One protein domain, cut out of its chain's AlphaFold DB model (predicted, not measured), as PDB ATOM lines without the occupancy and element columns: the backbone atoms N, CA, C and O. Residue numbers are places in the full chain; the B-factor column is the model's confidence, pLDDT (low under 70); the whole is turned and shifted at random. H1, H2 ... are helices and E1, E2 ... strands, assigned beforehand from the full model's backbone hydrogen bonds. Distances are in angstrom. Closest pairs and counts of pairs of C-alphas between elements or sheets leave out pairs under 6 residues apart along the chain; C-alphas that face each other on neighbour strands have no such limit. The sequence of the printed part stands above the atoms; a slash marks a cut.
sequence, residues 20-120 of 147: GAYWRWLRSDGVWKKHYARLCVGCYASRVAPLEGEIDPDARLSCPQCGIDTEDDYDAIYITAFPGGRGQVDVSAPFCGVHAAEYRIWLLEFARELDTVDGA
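What this domain is: This is residues 20 to 120 of the 147 residues of an uncharacterized protein of Candidatus Acidoferrum panamensis (UniProt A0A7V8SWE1). A twisted wall of four antiparallel strands has the long helix H2 slanting over one face, and the short helix H1 only grazes the sheet. A long looping stretch, residues 48 to 74, passes beside the E4 edge between H1 and E3. The printed part has 101 residues, mixed in class, running E1, E2, H1, E3, E4, H2, with sheet order E2, E1, E3, E4. It is compact and rounded, with a radius of gyration of the C-alphas of 13.4 A and spans of 35 by 34 by 22 A.

How they stand to each other: E1, residues 20 to 26, and E2, residues 32 to 39, form a hairpin at 158 degrees, with N 23 and O 35 2.8 A apart, within hydrogen-bond range. H1, residues 41 to 47, only grazes the sheet, with residues 44 to 47. E3, residues 75 to 82, is antiparallel to E1 at 159 degrees, with N 22 and O 80 2.8 A apart. E2, H1 and E3 form a split strand-helix-strand unit, two strands running the same way with E1 between them, and its crossover is right-handed. E4, residues 89 to 95, forms a hairpin with E3 at 162 degrees, with N 79 and O 91 2.8 A apart. H2, residues 97 to 110, is on one face of the sheet, making two layers, at a height over the sheet of 8.5 A. It runs slantwise to the strands, at 45 degrees to E1 on the local plane. It touches E3, the closest C-alphas being those of Asp 75 and Gly 97, 5.7 A apart. H1 and H2 are apart. In both helices every O i to N i+4 pair is within hydrogen-bond range.

Where its parts are: E1 begins at C-alpha 20 (15.492, -56.525, 81.578) and spans 20.6 A. E2 spans 22.0 A, E3 23.2 A, E4 18.1 A, H1 10.0 A and H2 20.0 A, ending at C-alpha 110 (5.802, -57.393, 89.724).

The domain as a whole: The C-alphas farthest apart, those of Asp 29 and Gly 85, are 37.6 A apart. The printed part has no cut, and the H1 to E3 link is long, with 27 residues. Residues 116 to 120 are under pLDDT 70.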
ATOM      1  N   GLY A  20      16.173 -55.232  81.578       93.25
ATOM      2  CA  GLY A  20      15.492 -56.525  81.578       93.25
ATOM      3  C   GLY A  20      16.157 -57.462  82.577       93.25
ATOM      4  O   GLY A  20      17.378 -57.580  82.549       93.25
ATOM      5  N   ALA A  21      15.371 -58.119  83.425       94.62
ATOM      6  CA  ALA A  21      15.842 -59.134  84.361       94.62
ATOM      7  C   ALA A  21      14.970 -60.391  84.248       94.62
ATOM      8  O   ALA A  21      13.748 -60.326  84.415       94.62
ATOM      9  N   TYR A  22      15.611 -61.514  83.942       94.50
ATOM     10  CA  TYR A  22      15.025 -62.848  83.907       94.50
ATOM     11  C   TYR A  22      15.344 -63.548  85.203       94.50
ATOM     12  O   TYR A  22      16.483 -63.524  85.646       94.50
ATOM     13  N   TRP A  23      14.340 -64.185  85.773       94.62
ATOM     14  CA  TRP A  23      14.442 -64.906  87.024       94.62
ATOM     15  C   TRP A  23      13.988 -66.329  86.794       94.62
ATOM     16  O   TRP A  23      12.970 -66.552  86.134       94.62
ATOM     17  N   ARG A  24      14.715 -67.292  87.346       94.44
ATOM     18  CA  ARG A  24      14.295 -68.688  87.337       94.44
ATOM     19  C   ARG A  24      14.641 -69.383  88.641       94.44
ATOM     20  O   ARG A  24      15.681 -69.114  89.233       94.44
ATOM     21  N   TRP A  25      13.780 -70.298  89.052       93.56
ATOM     22  CA  TRP A  25      14.013 -71.184  90.187       93.56
ATOM     23  C   TRP A  25      13.341 -72.529  89.934       93.56
ATOM     24  O   TRP A  25      12.372 -72.618  89.169       93.56
ATOM     25  N   LEU A  26      13.872 -73.570  90.566       88.69
ATOM     26  CA  LEU A  26      13.300 -74.906  90.520       88.69
ATOM     27  C   LEU A  26      12.264 -75.036  91.639       88.69
ATOM     28  O   LEU A  26      12.510 -74.640  92.775       88.69
ATOM     29  N   ARG A  27      11.078 -75.547  91.320       86.38
ATOM     30  CA  ARG A  27      10.065 -75.886  92.324       86.38
ATOM     31  C   ARG A  27      10.304 -77.290  92.879       86.38
ATOM     32  O   ARG A  27      10.973 -78.109  92.258       86.38
ATOM     33  N   SER A  28       9.663 -77.593  94.008       85.75
ATOM     34  CA  SER A  28       9.686 -78.928  94.622       85.75
ATOM     35  C   SER A  28       9.096 -80.036  93.740       85.75
ATOM     36  O   SER A  28       9.412 -81.202  93.940       85.75
ATOM     37  N   ASP A  29       8.268 -79.688  92.749       87.50
ATOM     38  CA  ASP A  29       7.729 -80.607  91.736       87.50
ATOM     39  C   ASP A  29       8.695 -80.848  90.555       87.50
ATOM     40  O   ASP A  29       8.340 -81.526  89.592       87.50
ATOM     41  N   GLY A  30       9.913 -80.294  90.605       85.00
ATOM     42  CA  GLY A  30      10.915 -80.404  89.544       85.00
ATOM     43  C   GLY A  30      10.672 -79.477  88.348       85.00
ATOM     44  O   GLY A  30      11.400 -79.553  87.357       85.00
ATOM     45  N   VAL A  31       9.676 -78.586  88.409       88.12
ATOM     46  CA  VAL A  31       9.365 -77.657  87.317       88.12
ATOM     47  C   VAL A  31      10.115 -76.338  87.495       88.12
ATOM     48  O   VAL A  31      10.037 -75.679  88.534       88.12
ATOM     49  N   TRP A  32      10.807 -75.903  86.440       88.94
ATOM     50  CA  TRP A  32      11.410 -74.573  86.387       88.94
ATOM     51  C   TRP A  32      10.342 -73.496  86.219       88.94
ATOM     52  O   TRP A  32       9.644 -73.454  85.205       88.94
ATOM     53  N   LYS A  33      10.276 -72.569  87.172       91.56
ATOM     54  CA  LYS A  33       9.523 -71.323  87.017       91.56
ATOM     55  C   LYS A  33      10.414 -70.258  86.415       91.56
ATOM     56  O   LYS A  33      11.585 -70.157  86.771       91.56
ATOM     57  N   LYS A  34       9.854 -69.468  85.501       93.00
ATOM     58  CA  LYS A  34      10.556 -68.399  84.788       93.00
ATOM     59  C   LYS A  34       9.726 -67.130  84.848       93.00
ATOM     60  O   LYS A  34       8.534 -67.162  84.566       93.00
ATOM     61  N   HIS A  35      10.360 -66.025  85.204       93.88
ATOM     62  CA  HIS A  35       9.723 -64.721  85.306       93.88
ATOM     63  C   HIS A  35      10.583 -63.659  84.636       93.88
ATOM     64  O   HIS A  35      11.808 -63.764  84.588       93.88
ATOM     65  N   TYR A  36       9.938 -62.614  84.130       93.69
ATOM     66  CA  TYR A  36      10.611 -61.467  83.542       93.69
ATOM     67  C   TYR A  36      10.094 -60.159  84.122       93.69
ATOM     68  O   TYR A  36       8.893 -59.886  84.107       93.69
ATOM     69  N   ALA A  37      11.020 -59.306  84.546       93.38
ATOM     70  CA  ALA A  37      10.731 -57.957  84.996       93.38
ATOM     71  C   ALA A  37      11.541 -56.929  84.201       93.38
ATOM     72  O   ALA A  37      12.683 -57.157  83.803       93.38
ATOM     73  N   ARG A  38      10.944 -55.752  84.003       93.56
ATOM     74  CA  ARG A  38      11.635 -54.562  83.497       93.56
ATOM     75  C   ARG A  38      11.901 -53.630  84.662       93.56
ATOM     76  O   ARG A  38      10.959 -53.075  85.212       93.56
ATOM     77  N   LEU A  39      13.148 -53.431  85.043       94.56
ATOM     78  CA  LEU A  39      13.517 -52.646  86.213       94.56
ATOM     79  C   LEU A  39      14.083 -51.296  85.786       94.56
ATOM     80  O   LEU A  39      14.878 -51.206  84.857       94.56
ATOM     81  N   CYS A  40      13.688 -50.218  86.452       94.00
ATOM     82  CA  CYS A  40      14.469 -48.988  86.361       94.00
ATOM     83  C   CYS A  40      15.794 -49.150  87.107       94.00
ATOM     84  O   CYS A  40      15.913 -50.031  87.958       94.00
ATOM     85  N   VAL A  41      16.752 -48.259  86.844       92.25
ATOM     86  CA  VAL A  41      18.078 -48.288  87.480       92.25
ATOM     87  C   VAL A  41      17.980 -48.349  89.009       92.25
ATOM     88  O   VAL A  41      18.665 -49.152  89.625       92.25
ATOM     89  N   GLY A  42      17.063 -47.597  89.629       93.06
ATOM     90  CA  GLY A  42      16.874 -47.639  91.086       93.06
ATOM     91  C   GLY A  42      16.338 -48.979  91.615       93.06
ATOM     92  O   GLY A  42      16.811 -49.478  92.633       93.06
ATOM     93  N   CYS A  43      15.373 -49.597  90.924       95.12
ATOM     94  CA  CYS A  43      14.867 -50.923  91.307       95.12
ATOM     95  C   CYS A  43      15.906 -52.020  91.050       95.12
ATOM     96  O   CYS A  43      15.992 -52.970  91.816       95.12
ATOM     97  N   TYR A  44      16.710 -51.880  89.999       95.00
ATOM     98  CA  TYR A  44      17.822 -52.780  89.724       95.00
ATOM     99  C   TYR A  44      18.900 -52.693  90.809       95.00
ATOM    100  O   TYR A  44      19.244 -53.704  91.414       95.00
ATOM    101  N   ALA A  45      19.360 -51.477  91.115       94.44
ATOM    102  CA  ALA A  45      20.399 -51.222  92.109       94.44
ATOM    103  C   ALA A  45      20.011 -51.677  93.524       94.44
ATOM    104  O   ALA A  45      20.880 -52.011  94.317       94.44
ATOM    105  N   SER A  46      18.714 -51.694  93.845       94.06
ATOM    106  CA  SER A  46      18.218 -52.126  95.160       94.06
ATOM    107  C   SER A  46      17.906 -53.618  95.264       94.06
ATOM    108  O   SER A  46      17.850 -54.128  96.377       94.06
ATOM    109  N   ARG A  47      17.654 -54.318  94.148       93.00
ATOM    110  CA  ARG A  47      17.173 -55.715  94.174       93.00
ATOM    111  C   ARG A  47      18.106 -56.722  93.524       93.00
ATOM    112  O   ARG A  47      18.142 -57.858  93.982       93.00
ATOM    113  N   VAL A  48      18.788 -56.328  92.451       93.94
ATOM    114  CA  VAL A  48      19.619 -57.223  91.631       93.94
ATOM    115  C   VAL A  48      21.091 -56.949  91.861       93.94
ATOM    116  O   VAL A  48      21.821 -57.881  92.153       93.94
ATOM    117  N   ALA A  49      21.510 -55.682  91.812       93.88
ATOM    118  CA  ALA A  49      22.920 -55.323  91.964       93.88
ATOM    119  C   ALA A  49      23.584 -55.847  93.251       93.88
ATOM    120  O   ALA A  49      24.723 -56.290  93.168       93.88
ATOM    121  N   PRO A  50      22.910 -55.882  94.420       92.62
ATOM    122  CA  PRO A  50      23.504 -56.458  95.628       92.62
ATOM    123  C   PRO A  50      23.747 -57.971  95.542       92.62
ATOM    124  O   PRO A  50      24.483 -58.514  96.354       92.62
ATOM    125  N   LEU A  51      23.108 -58.647  94.584       92.62
ATOM    126  CA  LEU A  51      23.258 -60.078  94.341       92.62
ATOM    127  C   LEU A  51      24.346 -60.372  93.302       92.62
ATOM    128  O   LEU A  51      24.700 -61.531  93.130       92.62
ATOM    129  N   GLU A  52      24.862 -59.355  92.602       90.12
ATOM    130  CA  GLU A  52      25.961 -59.485  91.639       90.12
ATOM    131  C   GLU A  52      27.274 -59.755  92.384       90.12
ATOM    132  O   GLU A  52      28.105 -58.869  92.571       90.12
ATOM    133  N   GLY A  53      27.432 -60.986  92.857       81.94
ATOM    134  CA  GLY A  53      28.652 -61.501  93.456       81.94
ATOM    135  C   GLY A  53      29.114 -62.745  92.713       81.94
ATOM    136  O   GLY A  53      28.299 -63.563  92.282       81.94
ATOM    137  N   GLU A  54      30.427 -62.888  92.563       77.44
ATOM    138  CA  GLU A  54      31.008 -64.164  92.162       77.44
ATOM    139  C   GLU A  54      30.865 -65.151  93.326       77.44
ATOM    140  O   GLU A  54      31.209 -64.837  94.466       77.44
ATOM    141  N   ILE A  55      30.323 -66.335  93.037       81.31
ATOM    142  CA  ILE A  55      30.341 -67.447  93.984       81.31
ATOM    143  C   ILE A  55      31.705 -68.115  93.854       81.31
ATOM    144  O   ILE A  55      32.022 -68.666  92.799       81.31
ATOM    145  N   ASP A  56      32.483 -68.082  94.931       82.19
ATOM    146  CA  ASP A  56      33.673 -68.914  95.068       82.19
ATOM    147  C   ASP A  56      33.228 -70.371  95.316       82.19
ATOM    148  O   ASP A  56      32.560 -70.628  96.321       82.19
ATOM    149  N   PRO A  57      33.535 -71.321  94.408       79.44
ATOM    150  CA  PRO A  57      33.113 -72.714  94.540       79.44
ATOM    151  C   PRO A  57      33.750 -73.432  95.735       79.44
ATOM    152  O   PRO A  57      33.213 -74.448  96.172       79.44
ATOM    153  N   ASP A  58      34.870 -72.920  96.251       85.31
ATOM    154  CA  ASP A  58      35.572 -73.487  97.403       85.31
ATOM    155  C   ASP A  58      35.132 -72.833  98.728       85.31
ATOM    156  O   ASP A  58      35.502 -73.292  99.814       85.31
ATOM    157  N   ALA A  59      34.329 -71.764  98.664       85.75
ATOM    158  CA  ALA A  59      33.785 -71.086  99.833       85.75
ATOM    159  C   ALA A  59      32.439 -71.678 100.265       85.75
ATOM    160  O   ALA A  59      31.635 -72.147  99.460       85.75
ATOM    161  N   ARG A  60      32.147 -71.574 101.566       87.38
ATOM    162  CA  ARG A  60      30.820 -71.910 102.089       87.38
ATOM    163  C   ARG A  60      29.753 -71.006 101.487       87.38
ATOM    164  O   ARG A  60      29.882 -69.778 101.511       87.38
ATOM    165  N   LEU A  61      28.670 -71.617 101.011       91.75
ATOM    166  CA  LEU A  61      27.519 -70.880 100.507       91.75
ATOM    167  C   LEU A  61      26.809 -70.184 101.665       91.75
ATOM    168  O   LEU A  61      26.437 -70.806 102.656       91.75
ATOM    169  N   SER A  62      26.585 -68.884 101.515       93.56
ATOM    170  CA  SER A  62      25.817 -68.097 102.472       93.56
ATOM    171  C   SER A  62      24.748 -67.288 101.759       93.56
ATOM    172  O   SER A  62      24.933 -66.818 100.634       93.56
ATOM    173  N   CYS A  63      23.618 -67.107 102.438       94.69
ATOM    174  CA  CYS A  63      22.513 -66.321 101.925       94.69
ATOM    175  C   CYS A  63      22.965 -64.872 101.687       94.69
ATOM    176  O   CYS A  63      23.280 -64.182 102.660       94.69
ATOM    177  N   PRO A  64      22.907 -64.348 100.448       92.81
ATOM    178  CA  PRO A  64      23.444 -63.021 100.134       92.81
ATOM    179  C   PRO A  64      22.695 -61.877 100.839       92.81
ATOM    180  O   PRO A  64      23.200 -60.762 100.920       92.81
ATOM    181  N   GLN A  65      21.499 -62.144 101.374       93.81
ATOM    182  CA  GLN A  65      20.679 -61.153 102.069       93.81
ATOM    183  C   GLN A  65      20.931 -61.085 103.585       93.81
ATOM    184  O   GLN A  65      20.768 -60.023 104.180       93.81
ATOM    185  N   CYS A  66      21.293 -62.200 104.230       95.19
ATOM    186  CA  CYS A  66      21.418 -62.261 105.697       95.19
ATOM    187  C   CYS A  66      22.688 -62.939 106.218       95.19
ATOM    188  O   CYS A  66      22.898 -62.955 107.428       95.19
ATOM    189  N   GLY A  67      23.512 -63.512 105.342       94.12
ATOM    190  CA  GLY A  67      24.773 -64.163 105.691       94.12
ATOM    191  C   GLY A  67      24.644 -65.506 106.413       94.12
ATOM    192  O   GLY A  67      25.658 -66.048 106.838       94.12
ATOM    193  N   ILE A  68      23.433 -66.051 106.576       95.38
ATOM    194  CA  ILE A  68      23.243 -67.394 107.146       95.38
ATOM    195  C   ILE A  68      23.854 -68.433 106.203       95.38
ATOM    196  O   ILE A  68      23.720 -68.303 104.989       95.38
ATOM    197  N   ASP A  69      24.498 -69.448 106.774       94.69
ATOM    198  CA  ASP A  69      25.021 -70.611 106.057       94.69
ATOM    199  C   ASP A  69      23.879 -71.384 105.376       94.69
ATOM    200  O   ASP A  69      22.866 -71.700 106.004       94.69
ATOM    201  N   THR A  70      24.024 -71.639 104.081       94.31
ATOM    202  CA  THR A  70      23.031 -72.329 103.252       94.31
ATOM    203  C   THR A  70      23.627 -73.526 102.518       94.31
ATOM    204  O   THR A  70      23.027 -73.992 101.557       94.31
ATOM    205  N   GLU A  71      24.806 -74.009 102.915       91.75
ATOM    206  CA  GLU A  71      25.517 -75.095 102.223       91.75
ATOM    207  C   GLU A  71      24.628 -76.336 102.002       91.75
ATOM    208  O   GLU A  71      24.578 -76.866 100.891       91.75
ATOM    209  N   ASP A  72      23.839 -76.714 103.013       91.62
ATOM    210  CA  ASP A  72      23.002 -77.923 102.991       91.62
ATOM    211  C   ASP A  72      21.546 -77.703 102.527       91.62
ATOM    212  O   ASP A  72      20.871 -78.663 102.154       91.62
ATOM    213  N   ASP A  73      21.032 -76.467 102.570       90.88
ATOM    214  CA  ASP A  73      19.607 -76.155 102.330       90.88
ATOM    215  C   ASP A  73      19.421 -74.767 101.694       90.88
ATOM    216  O   ASP A  73      18.683 -73.902 102.182       90.88
ATOM    217  N   TYR A  74      20.158 -74.507 100.611       92.75
ATOM    218  CA  TYR A  74      19.938 -73.305  99.815       92.75
ATOM    219  C   TYR A  74      18.751 -73.481  98.871       92.75
ATOM    220  O   TYR A  74      18.527 -74.527  98.260       92.75
ATOM    221  N   ASP A  75      18.040 -72.381  98.667       93.44
ATOM    222  CA  ASP A  75      16.995 -72.268  97.673       93.44
ATOM    223  C   ASP A  75      17.441 -71.297  96.573       93.44
ATOM    224  O   ASP A  75      17.348 -70.070  96.690       93.44
ATOM    225  N   ALA A  76      18.014 -71.865  95.507       90.88
ATOM    226  CA  ALA A  76      18.659 -71.082  94.463       90.88
ATOM    227  C   ALA A  76      17.659 -70.321  93.591       90.88
ATOM    228  O   ALA A  76      16.732 -70.875  92.988       90.88
ATOM    229  N   ILE A  77      17.953 -69.034  93.425       94.62
ATOM    230  CA  ILE A  77      17.325 -68.176  92.430       94.62
ATOM    231  C   ILE A  77      18.405 -67.730  91.448       94.62
ATOM    232  O   ILE A  77      19.406 -67.129  91.832       94.62
ATOM    233  N   TYR A  78      18.190 -68.015  90.167       94.06
ATOM    234  CA  TYR A  78      19.090 -67.601  89.093       94.06
ATOM    235  C   TYR A  78      18.518 -66.390  88.375       94.06
ATOM    236  O   TYR A  78      17.321 -66.349  88.065       94.06
ATOM    237  N   ILE A  79      19.387 -65.435  88.072       94.38
ATOM    238  CA  ILE A  79      19.028 -64.152  87.485       94.38
ATOM    239  C   ILE A  79      19.903 -63.915  86.267       94.38
ATOM    240  O   ILE A  79      21.118 -64.032  86.349       94.38
ATOM    241  N   THR A  80      19.293 -63.521  85.159       94.12
ATOM    242  CA  THR A  80      20.016 -62.988  84.003       94.12
ATOM    243  C   THR A  80      19.514 -61.581  83.746       94.12
ATOM    244  O   THR A  80      18.345 -61.380  83.400       94.12
ATOM    245  N   ALA A  81      20.379 -60.592  83.930       92.50
ATOM    246  CA  ALA A  81      20.062 -59.193  83.721       92.50
ATOM    247  C   ALA A  81      20.823 -58.590  82.538       92.50
ATOM    248  O   ALA A  81      21.921 -59.008  82.186       92.50
ATOM    249  N   PHE A  82      20.222 -57.565  81.937       92.38
ATOM    250  CA  PHE A  82      20.774 -56.844  80.788       92.38
ATOM    251  C   PHE A  82      20.912 -55.346  81.098       92.38
ATOM    252  O   PHE A  82      20.170 -54.531  80.528       92.38
ATOM    253  N   PRO A  83      21.780 -54.955  82.052       88.75
ATOM    254  CA  PRO A  83      22.044 -53.552  82.342       88.75
ATOM    255  C   PRO A  83      22.638 -52.844  81.116       88.75
ATOM    256  O   PRO A  83      23.511 -53.362  80.417       88.75
ATOM    257  N   GLY A  84      22.159 -51.630  80.836       84.00
ATOM    258  CA  GLY A  84      22.664 -50.836  79.718       84.00
ATOM    259  C   GLY A  84      24.165 -50.572  79.856       84.00
ATOM    260  O   GLY A  84      24.613 -50.083  80.888       84.00
ATOM    261  N   GLY A  85      24.941 -50.900  78.819       80.19
ATOM    262  CA  GLY A  85      26.380 -50.618  78.760       80.19
ATOM    263  C   GLY A  85      27.297 -51.577  79.528       80.19
ATOM    264  O   GLY A  85      28.507 -51.397  79.454       80.19
ATOM    265  N   ARG A  86      26.769 -52.591  80.232       73.31
ATOM    266  CA  ARG A  86      27.573 -53.546  81.028       73.31
ATOM    267  C   ARG A  86      27.542 -54.998  80.537       73.31
ATOM    268  O   ARG A  86      28.126 -55.863  81.173       73.31
ATOM    269  N   GLY A  87      26.925 -55.263  79.385       84.62
ATOM    270  CA  GLY A  87      26.748 -56.631  78.889       84.62
ATOM    271  C   GLY A  87      25.706 -57.411  79.696       84.62
ATOM    272  O   GLY A  87      24.948 -56.834  80.478       84.62
ATOM    273  N   GLN A  88      25.621 -58.715  79.447       90.62
ATOM    274  CA  GLN A  88      24.786 -59.621  80.233       90.62
ATOM    275  C   GLN A  88      25.436 -59.860  81.596       90.62
ATOM    276  O   GLN A  88      26.640 -60.088  81.673       90.62
ATOM    277  N   VAL A  89      24.623 -59.837  82.649       90.44
ATOM    278  CA  VAL A  89      25.028 -60.182  84.010       90.44
ATOM    279  C   VAL A  89      24.244 -61.414  84.435       90.44
ATOM    280  O   VAL A  89      23.014 -61.371  84.497       90.44
ATOM    281  N   ASP A  90      24.955 -62.501  84.711       91.50
ATOM    282  CA  ASP A  90      24.380 -63.730  85.244       91.50
ATOM    283  C   ASP A  90      24.695 -63.835  86.731       91.50
ATOM    284  O   ASP A  90      25.842 -63.722  87.152       91.50
ATOM    285  N   VAL A  91      23.656 -64.051  87.527       90.56
ATOM    286  CA  VAL A  91      23.732 -64.159  88.979       90.56
ATOM    287  C   VAL A  91      23.131 -65.486  89.403       90.56
ATOM    288  O   VAL A  91      22.033 -65.857  88.981       90.56
ATOM    289  N   SER A  92      23.838 -66.180  90.286       91.69
ATOM    290  CA  SER A  92      23.293 -67.298  91.050       91.69
ATOM    291  C   SER A  92      23.233 -66.854  92.505       91.69
ATOM    292  O   SER A  92      24.253 -66.472  93.061       91.69
ATOM    293  N   ALA A  93      22.045 -66.836  93.107       92.88
ATOM    294  CA  ALA A  93      21.861 -66.381  94.482       92.88
ATOM    295  C   ALA A  93      21.421 -67.562  95.368       92.88
ATOM    296  O   ALA A  93      20.273 -68.010  95.239       92.88
ATOM    297  N   PRO A  94      22.304 -68.087  96.242       94.56
ATOM    298  CA  PRO A  94      21.986 -69.184  97.152       94.56
ATOM    299  C   PRO A  94      21.244 -68.633  98.375       94.56
ATOM    300  O   PRO A  94      21.829 -68.387  99.422       94.56
ATOM    301  N   PHE A  95      19.952 -68.339  98.243       95.50
ATOM    302  CA  PHE A  95      19.173 -67.787  99.352       95.50
ATOM    303  C   PHE A  95      18.846 -68.850 100.404       95.50
ATOM    304  O   PHE A  95      18.667 -70.020 100.083       95.50
ATOM    305  N   CYS A  96      18.656 -68.427 101.655       96.44
ATOM    306  CA  CYS A  96      17.918 -69.251 102.610       96.44
ATOM    307  C   CYS A  96      16.421 -69.248 102.253       96.44
ATOM    308  O   CYS A  96      15.931 -68.306 101.616       96.44
ATOM    309  N   GLY A  97      15.671 -70.256 102.709       94.88
ATOM    310  CA  GLY A  97      14.257 -70.423 102.342       94.88
ATOM    311  C   GLY A  97      13.374 -69.186 102.576       94.88
ATOM    312  O   GLY A  97      12.477 -68.910 101.781       94.88
ATOM    313  N   VAL A  98      13.663 -68.387 103.613       96.81
ATOM    314  CA  VAL A  98      12.930 -67.141 103.910       96.81
ATOM    315  C   VAL A  98      13.137 -66.098 102.810       96.81
ATOM    316  O   VAL A  98      12.170 -65.647 102.198       96.81
ATOM    317  N   HIS A  99      14.387 -65.745 102.503       96.81
ATOM    318  CA  HIS A  99      14.675 -64.716 101.499       96.81
ATOM    319  C   HIS A  99      14.358 -65.193 100.078       96.81
ATOM    320  O   HIS A  99      13.919 -64.397  99.248       96.81
ATOM    321  N   ALA A 100      14.482 -66.494  99.801       96.19
ATOM    322  CA  ALA A 100      14.019 -67.063  98.539       96.19
ATOM    323  C   ALA A 100      12.505 -66.864  98.363       96.19
ATOM    324  O   ALA A 100      12.047 -66.434  97.301       96.19
ATOM    325  N   ALA A 101      11.717 -67.127  99.411       95.81
ATOM    326  CA  ALA A 101      10.277 -66.898  99.396       95.81
ATOM    327  C   ALA A 101       9.930 -65.413  99.203       95.81
ATOM    328  O   ALA A 101       9.072 -65.103  98.376       95.81
ATOM    329  N   GLU A 102      10.620 -64.494  99.883       96.06
ATOM    330  CA  GLU A 102      10.418 -63.048  99.711       96.06
ATOM    331  C   GLU A 102      10.656 -62.594  98.266       96.06
ATOM    332  O   GLU A 102       9.824 -61.891  97.683       96.06
ATOM    333  N   TYR A 103      11.760 -63.034  97.655       94.88
ATOM    334  CA  TYR A 103      12.061 -62.717  96.261       94.88
ATOM    335  C   TYR A 103      11.022 -63.308  95.306       94.88
ATOM    336  O   TYR A 103      10.599 -62.635  94.369       94.88
ATOM    337  N   ARG A 104      10.548 -64.535  95.552       95.31
ATOM    338  CA  ARG A 104       9.483 -65.153  94.747       95.31
ATOM    339  C   ARG A 104       8.163 -64.407  94.855       95.31
ATOM    340  O   ARG A 104       7.538 -64.174  93.828       95.31
ATOM    341  N   ILE A 105       7.748 -64.017  96.060       95.44
ATOM    342  CA  ILE A 105       6.521 -63.235  96.273       95.44
ATOM    343  C   ILE A 105       6.617 -61.914  95.510       95.44
ATOM    344  O   ILE A 105       5.712 -61.575  94.750       95.44
ATOM    345  N   TRP A 106       7.749 -61.219  95.630       94.62
ATOM    346  CA  TRP A 106       7.997 -59.990  94.882       94.62
ATOM    347  C   TRP A 106       7.933 -60.214  93.361       94.62
ATOM    348  O   TRP A 106       7.331 -59.421  92.636       94.62
ATOM    349  N   LEU A 107       8.500 -61.309  92.852       94.00
ATOM    350  CA  LEU A 107       8.420 -61.642  91.427       94.00
ATOM    351  C   LEU A 107       6.992 -61.943  90.976       94.00
ATOM    352  O   LEU A 107       6.601 -61.484  89.909       94.00
ATOM    353  N   LEU A 108       6.207 -62.666  91.771       92.75
ATOM    354  CA  LEU A 108       4.809 -62.959  91.450       92.75
ATOM    355  C   LEU A 108       3.945 -61.691  91.401       92.75
ATOM    356  O   LEU A 108       2.969 -61.646  90.658       92.75
ATOM    357  N   GLU A 109       4.305 -60.657  92.165       93.44
ATOM    358  CA  GLU A 109       3.591 -59.379  92.179       93.44
ATOM    359  C   GLU A 109       3.979 -58.464  90.999       93.44
ATOM    360  O   GLU A 109       3.123 -57.788  90.426       93.44
ATOM    361  N   PHE A 110       5.262 -58.434  90.616       92.25
ATOM    362  CA  PHE A 110       5.802 -57.393  89.724       92.25
ATOM    363  C   PHE A 110       6.413 -57.891  88.410       92.25
ATOM    364  O   PHE A 110       6.705 -57.087  87.513       92.25
ATOM    365  N   ALA A 111       6.659 -59.192  88.283       93.06
ATOM    366  CA  ALA A 111       7.202 -59.810  87.085       93.06
ATOM    367  C   ALA A 111       6.102 -60.569  86.339       93.06
ATOM    368  O   ALA A 111       5.170 -61.105  86.929       93.06
ATOM    369  N   ARG A 112       6.220 -60.641  85.013       91.75
ATOM    370  CA  ARG A 112       5.361 -61.532  84.227       91.75
ATOM    371  C   ARG A 112       5.932 -62.945  84.276       91.75
ATOM    372  O   ARG A 112       7.145 -63.105  84.115       91.75
ATOM    373  N   GLU A 113       5.080 -63.945  84.449       91.88
ATOM    374  CA  GLU A 113       5.464 -65.337  84.216       91.88
ATOM    375  C   GLU A 113       5.787 -65.536  82.725       91.88
ATOM    376  O   GLU A 113       5.199 -64.889  81.855       91.88
ATOM    377  N   LEU A 114       6.775 -66.380  82.441       88.88
ATOM    378  CA  LEU A 114       7.090 -66.844  81.095       88.88
ATOM    379  C   LEU A 114       6.652 -68.304  81.002       88.88
ATOM    380  O   LEU A 114       7.331 -69.192  81.527       88.88
ATOM    381  N   ASP A 115       5.523 -68.555  80.347       75.81
ATOM    382  CA  ASP A 115       5.183 -69.891  79.884       75.81
ATOM    383  C   ASP A 115       6.134 -70.280  78.742       75.81
ATOM    384  O   ASP A 115       6.657 -69.451  77.999       75.81
ATOM    385  N   THR A 116       6.479 -71.563  78.673       55.66
ATOM    386  CA  THR A 116       7.668 -72.110  77.995       55.66
ATOM    387  C   THR A 116       7.744 -71.943  76.467       55.66
ATOM    388  O   THR A 116       8.595 -72.574  75.848       55.66
ATOM    389  N   VAL A 117       6.924 -71.086  75.855       49.44
ATOM    390  CA  VAL A 117       6.893 -70.856  74.402       49.44
ATOM    391  C   VAL A 117       7.364 -69.447  74.010       49.44
ATOM    392  O   VAL A 117       7.992 -69.310  72.965       49.44
ATOM    393  N   ASP A 118       7.202 -68.424  74.860       45.97
ATOM    394  CA  ASP A 118       7.529 -67.036  74.499       45.97
ATOM    395  C   ASP A 118       8.639 -66.410  75.365       45.97
ATOM    396  O   ASP A 118       8.428 -65.835  76.433       45.97
ATOM    397  N   GLY A 119       9.852 -66.389  74.811       44.84
ATOM    398  CA  GLY A 119      10.701 -65.207  74.954       44.84
ATOM    399  C   GLY A 119      11.427 -65.029  76.286       44.84
ATOM    400  O   GLY A 119      11.416 -63.932  76.858       44.84
ATOM    401  N   ALA A 120      12.208 -66.031  76.696       46.12
ATOM    402  CA  ALA A 120      13.563 -65.655  77.083       46.12
ATOM    403  C   ALA A 120      14.234 -65.154  75.784       46.12
ATOM    404  O   ALA A 120      14.407 -65.954  74.868       46.12
TER     405      ALA A 120